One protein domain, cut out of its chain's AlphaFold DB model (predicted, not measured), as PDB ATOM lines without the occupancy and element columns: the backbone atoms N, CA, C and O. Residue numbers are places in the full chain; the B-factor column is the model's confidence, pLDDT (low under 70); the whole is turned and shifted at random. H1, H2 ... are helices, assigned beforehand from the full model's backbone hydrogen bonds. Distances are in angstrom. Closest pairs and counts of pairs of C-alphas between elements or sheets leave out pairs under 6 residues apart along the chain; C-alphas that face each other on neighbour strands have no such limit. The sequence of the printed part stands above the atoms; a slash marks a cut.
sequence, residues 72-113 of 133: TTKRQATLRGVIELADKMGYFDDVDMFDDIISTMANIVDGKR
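AT A GLANCE: This is residues 72 to 113 of the 133 residues of an uncharacterized protein of Ochrobactrum intermedium M86 (UniProt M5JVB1). The backbone makes an open, flat U: the long helix H1 forms one arm, a wide loop of residues 89 to 100 makes the turn, and the shorter helix H2 folds back as the other arm. The space between the two arms is empty, with no contact between the helices. The printed part has 42 residues, with two named helices in the order H1, H2 and no named strand; its class is all helix. It is loose, with a radius of gyration of the C-alphas of 12.0 A, and the C-alphas span 35 by 27 by 10 A.

HOW THE PARTS SIT: H1, residues 72 to 88, and H2, residues 101 to 112, are apart: no C-alpha of the one is within 8 A of the other. Much of each helix stands free, with no C-alpha 8 or more residues away along the chain within 10 A: residues 72 to 82 and 84 to 88 of H1, and residues 103 to 112 of H2. In the link, residues 94 to 99 stand free too. In both H1 and H2 every O i to N i+4 pair is within hydrogen-bond range.

IN THESE COORDINATES: H1 begins at C-alpha 72, at (49.381, 39.843, -1.722), and measures 24.5 A from first to last C-alpha. It ends at C-alpha 88, at (41.366, 19.434, 9.243). H2 measures 16.9 A and ends at C-alpha 112, at (43.962, 43.549, 14.287).

THE WHOLE: The two C-alphas farthest apart are those of Thr 73 and Met 97, 35.5 A. The printed part has no cut, and the 12 residues between H1 and H2 form a long link. The mean pLDDT of the printed part is 83.3, and residues 94 to 99 are under 70.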
ATOM      1  N   THR A  72      50.274  39.696  -2.884       90.00
ATOM      2  CA  THR A  72      49.381  39.843  -1.722       90.00
ATOM      3  C   THR A  72      48.165  38.916  -1.767       90.00
ATOM      4  O   THR A  72      47.849  38.271  -0.768       90.00
ATOM      5  N   THR A  73      47.506  38.800  -2.920       92.12
ATOM      6  CA  THR A  73      46.315  37.953  -3.114       92.12
ATOM      7  C   THR A  73      46.632  36.470  -2.893       92.12
ATOM      8  O   THR A  73      45.979  35.793  -2.094       92.12
ATOM      9  N   LYS A  74      47.701  35.975  -3.523       91.44
ATOM     10  CA  LYS A  74      48.193  34.594  -3.378       91.44
ATOM     11  C   LYS A  74      48.692  34.300  -1.967       91.44
ATOM     12  O   LYS A  74      48.475  33.204  -1.451       91.44
ATOM     13  N   ARG A  75      49.323  35.282  -1.321       91.81
ATOM     14  CA  ARG A  75      49.785  35.186   0.067       91.81
ATOM     15  C   ARG A  75      48.620  34.952   1.028       91.81
ATOM     16  O   ARG A  75      48.695  34.050   1.855       91.81
ATOM     17  N   GLN A  76      47.538  35.716   0.875       91.38
ATOM     18  CA  GLN A  76      46.318  35.556   1.676       91.38
ATOM     19  C   GLN A  76      45.653  34.194   1.442       91.38
ATOM     20  O   GLN A  76      45.284  33.520   2.401       91.38
ATOM     21  N   ALA A  77      45.557  33.751   0.185       93.56
ATOM     22  CA  ALA A  77      45.022  32.427  -0.136       93.56
ATOM     23  C   ALA A  77      45.856  31.293   0.489       93.56
ATOM     24  O   ALA A  77      45.298  30.351   1.043       93.56
ATOM     25  N   THR A  78      47.187  31.414   0.455       93.44
ATOM     26  CA  THR A  78      48.105  30.429   1.048       93.44
ATOM     27  C   THR A  78      47.962  30.375   2.568       93.44
ATOM     28  O   THR A  78      47.859  29.288   3.126       93.44
ATOM     29  N   LEU A  79      47.911  31.532   3.240       92.62
ATOM     30  CA  LEU A  79      47.708  31.602   4.690       92.62
ATOM     31  C   LEU A  79      46.383  30.959   5.112       92.62
ATOM     32  O   LEU A  79      46.371  30.160   6.044       92.62
ATOM     33  N   ARG A  80      45.292  31.252   4.391       91.69
ATOM     34  CA  ARG A  80      43.992  30.609   4.629       91.69
ATOM     35  C   ARG A  80      44.087  29.091   4.480       91.69
ATOM     36  O   ARG A  80      43.653  28.370   5.369       91.69
ATOM     37  N   GLY A  81      44.704  28.619   3.396       91.06
ATOM     38  CA  GLY A  81      44.874  27.189   3.145       91.06
ATOM     39  C   GLY A  81      45.669  26.482   4.243       91.06
ATOM     40  O   GLY A  81      45.294  25.391   4.649       91.06
ATOM     41  N   VAL A  82      46.729  27.105   4.769       92.62
ATOM     42  CA  VAL A  82      47.505  26.526   5.879       92.62
ATOM     43  C   VAL A  82      46.661  26.374   7.140       92.62
ATOM     44  O   VAL A  82      46.723  25.319   7.763       92.62
ATOM     45  N   ILE A  83      45.856  27.379   7.488       90.44
ATOM     46  CA  ILE A  83      44.982  27.322   8.668       90.44
ATOM     47  C   ILE A  83      43.914  26.234   8.497       90.44
ATOM     48  O   ILE A  83      43.771  25.385   9.369       90.44
ATOM     49  N   GLU A  84      43.214  26.208   7.359       87.81
ATOM     50  CA  GLU A  84      42.174  25.203   7.088       87.81
ATOM     51  C   GLU A  84      42.725  23.772   7.054       87.81
ATOM     52  O   GLU A  84      42.043  22.831   7.456       87.81
ATOM     53  N   LEU A  85      43.940  23.582   6.532       88.06
ATOM     54  CA  LEU A  85      44.584  22.270   6.514       88.06
ATOM     55  C   LEU A  85      45.058  21.857   7.907       88.06
ATOM     56  O   LEU A  85      44.922  20.688   8.244       88.06
ATOM     57  N   ALA A  86      45.591  22.781   8.709       87.31
ATOM     58  CA  ALA A  86      45.986  22.494  10.087       87.31
ATOM     59  C   ALA A  86      44.781  22.071  10.942       87.31
ATOM     60  O   ALA A  86      44.865  21.065  11.643       87.31
ATOM     61  N   ASP A  87      43.653  22.773  10.795       85.50
ATOM     62  CA  ASP A  87      42.377  22.445  11.438       85.50
ATOM     63  C   ASP A  87      41.889  21.042  11.054       85.50
ATOM     64  O   ASP A  87      41.683  20.182  11.902       85.50
ATOM     65  N   LYS A  88      41.809  20.749   9.747       88.00
ATOM     66  CA  LYS A  88      41.366  19.434   9.243       88.00
ATOM     67  C   LYS A  88      42.257  18.270   9.675       88.00
ATOM     68  O   LYS A  88      41.799  17.130   9.667       88.00
ATOM     69  N   MET A  89      43.523  18.541   9.981       88.94
ATOM     70  CA  MET A  89      44.470  17.543  10.476       88.94
ATOM     71  C   MET A  89      44.414  17.371  12.001       88.94
ATOM     72  O   MET A  89      45.135  16.522  12.518       88.94
ATOM     73  N   GLY A  90      43.583  18.147  12.708       85.44
ATOM     74  CA  GLY A  90      43.456  18.101  14.166       85.44
ATOM     75  C   GLY A  90      44.640  18.725  14.907       85.44
ATOM     76  O   GLY A  90      44.815  18.491  16.095       85.44
ATOM     77  N   TYR A  91      45.479  19.532  14.245       85.50
ATOM     78  CA  TYR A  91      46.670  20.118  14.886       85.50
ATOM     79  C   TYR A  91      46.346  21.201  15.925       85.50
ATOM     80  O   TYR A  91      47.250  21.682  16.601       85.50
ATOM     81  N   PHE A  92      45.078  21.602  16.034       83.12
ATOM     82  CA  PHE A  92      44.586  22.489  17.085       83.12
ATOM     83  C   PHE A  92      43.992  21.730  18.282       83.12
ATOM     84  O   PHE A  92      43.727  22.355  19.304       83.12
ATOM     85  N   ASP A  93      43.805  20.410  18.176       79.88
ATOM     86  CA  ASP A  93      43.221  19.588  19.244       79.88
ATOM     87  C   ASP A  93      44.264  19.197  20.305       79.88
ATOM     88  O   ASP A  93      43.927  18.958  21.468       79.88
ATOM     89  N   ASP A  94      45.543  19.170  19.917       68.06
ATOM     90  CA  ASP A  94      46.683  18.930  20.801       68.06
ATOM     91  C   ASP A  94      47.016  20.211  21.587       68.06
ATOM     92  O   ASP A  94      47.949  20.950  21.268       68.06
ATOM     93  N   VAL A  95      46.214  20.502  22.613       61.28
ATOM     94  CA  VAL A  95      46.389  21.685  23.466       61.28
ATOM     95  C   VAL A  95      47.439  21.410  24.547       61.28
ATOM     96  O   VAL A  95      47.247  20.555  25.415       61.28
ATOM     97  N   ASP A  96      48.541  22.165  24.533       61.59
ATOM     98  CA  ASP A  96      49.432  22.279  25.691       61.59
ATOM     99  C   ASP A  96      48.727  23.122  26.769       61.59
ATOM    100  O   ASP A  96      48.227  24.214  26.494       61.59
ATOM    101  N   MET A  97      48.686  22.632  28.012       54.31
ATOM    102  CA  MET A  97      48.037  23.296  29.154       54.31
ATOM    103  C   MET A  97      48.563  24.715  29.434       54.31
ATOM    104  O   MET A  97      47.919  25.454  30.182       54.31
ATOM    105  N   PHE A  98      49.724  25.086  28.885       58.47
ATOM    106  CA  PHE A  98      50.396  26.357  29.165       58.47
ATOM    107  C   PHE A  98      50.642  27.242  27.935       58.47
ATOM    108  O   PHE A  98      50.954  28.419  28.118       58.47
ATOM    109  N   ASP A  99      50.486  26.720  26.715       64.88
ATOM    110  CA  ASP A  99      50.666  27.479  25.470       64.88
ATOM    111  C   ASP A  99      49.703  26.974  24.388       64.88
ATOM    112  O   ASP A  99      49.999  26.079  23.598       64.88
ATOM    113  N   ASP A 100      48.499  27.540  24.401       76.06
ATOM    114  CA  ASP A 100      47.439  27.174  23.476       76.06
ATOM    115  C   ASP A 100      47.483  28.055  22.218       76.06
ATOM    116  O   ASP A 100      47.369  29.291  22.247       76.06
ATOM    117  N   ILE A 101      47.608  27.391  21.074       81.50
ATOM    118  CA  ILE A 101      47.593  28.009  19.752       81.50
ATOM    119  C   ILE A 101      46.300  28.787  19.487       81.50
ATOM    120  O   ILE A 101      46.353  29.849  18.858       81.50
ATOM    121  N   ILE A 102      45.158  28.336  20.019       83.12
ATOM    122  CA  ILE A 102      43.872  29.031  19.875       83.12
ATOM    123  C   ILE A 102      43.938  30.385  20.587       83.12
ATOM    124  O   ILE A 102      43.583  31.413  20.002       83.12
ATOM    125  N   SER A 103      44.468  30.407  21.812       83.62
ATOM    126  CA  SER A 103      44.665  31.637  22.588       83.62
ATOM    127  C   SER A 103      45.613  32.613  21.880       83.62
ATOM    128  O   SER A 103      45.355  33.819  21.820       83.62
ATOM    129  N   THR A 104      46.674  32.100  21.252       83.81
ATOM    130  CA  THR A 104      47.594  32.918  20.444       83.81
ATOM    131  C   THR A 104      46.894  33.516  19.220       83.81
ATOM    132  O   THR A 104      47.041  34.710  18.943       83.81
ATOM    133  N   MET A 105      46.107  32.721  18.488       85.12
ATOM    134  CA  MET A 105      45.356  33.200  17.322       85.12
ATOM    135  C   MET A 105      44.309  34.252  17.709       85.12
ATOM    136  O   MET A 105      44.193  35.261  17.008       85.12
ATOM    137  N   ALA A 106      43.608  34.073  18.832       86.00
ATOM    138  CA  ALA A 106      42.635  35.038  19.346       86.00
ATOM    139  C   ALA A 106      43.280  36.406  19.626       86.00
ATOM    140  O   ALA A 106      42.834  37.417  19.084       86.00
ATOM    141  N   ASN A 107      44.405  36.431  20.351       85.69
ATOM    142  CA  ASN A 107      45.137  37.667  20.653       85.69
ATOM    143  C   ASN A 107      45.591  38.418  19.386       85.69
ATOM    144  O   ASN A 107      45.531  39.648  19.320       85.69
ATOM    145  N   ILE A 108      46.040  37.688  18.356       85.88
ATOM    146  CA  ILE A 108      46.435  38.285  17.070       85.88
ATOM    147  C   ILE A 108      45.229  38.918  16.367       85.88
ATOM    148  O   ILE A 108      45.359  39.999  15.787       85.88
ATOM    149  N   VAL A 109      44.075  38.244  16.384       88.31
ATOM    150  CA  VAL A 109      42.836  38.753  15.782       88.31
ATOM    151  C   VAL A 109      42.357  39.998  16.518       88.31
ATOM    152  O   VAL A 109      42.069  40.997  15.860       88.31
ATOM    153  N   ASP A 110      42.336  39.978  17.848       88.06
ATOM    154  CA  ASP A 110      41.900  41.112  18.668       88.06
ATOM    155  C   ASP A 110      42.780  42.344  18.438       88.06
ATOM    156  O   ASP A 110      42.268  43.444  18.244       88.06
ATOM    157  N   GLY A 111      44.101  42.161  18.326       80.06
ATOM    158  CA  GLY A 111      45.029  43.248  18.000       80.06
ATOM    159  C   GLY A 111      44.889  43.813  16.580       80.06
ATOM    160  O   GLY A 111      45.421  44.887  16.292       80.06
ATOM    161  N   LYS A 112      44.204  43.107  15.672       81.75
ATOM    162  CA  LYS A 112      43.962  43.549  14.287       81.75
ATOM    163  C   LYS A 112      42.512  43.903  13.995       81.75
ATOM    164  O   LYS A 112      42.240  44.410  12.903       81.75
ATOM    165  N   ARG A 113      41.592  43.641  14.924       78.88
ATOM    166  CA  ARG A 113      40.200  44.040  14.777       78.88
ATOM    167  C   ARG A 113      40.168  45.574  14.775       78.88
ATOM    168  O   ARG A 113      40.680  46.185  15.713       78.88
TER     169      ARG A 113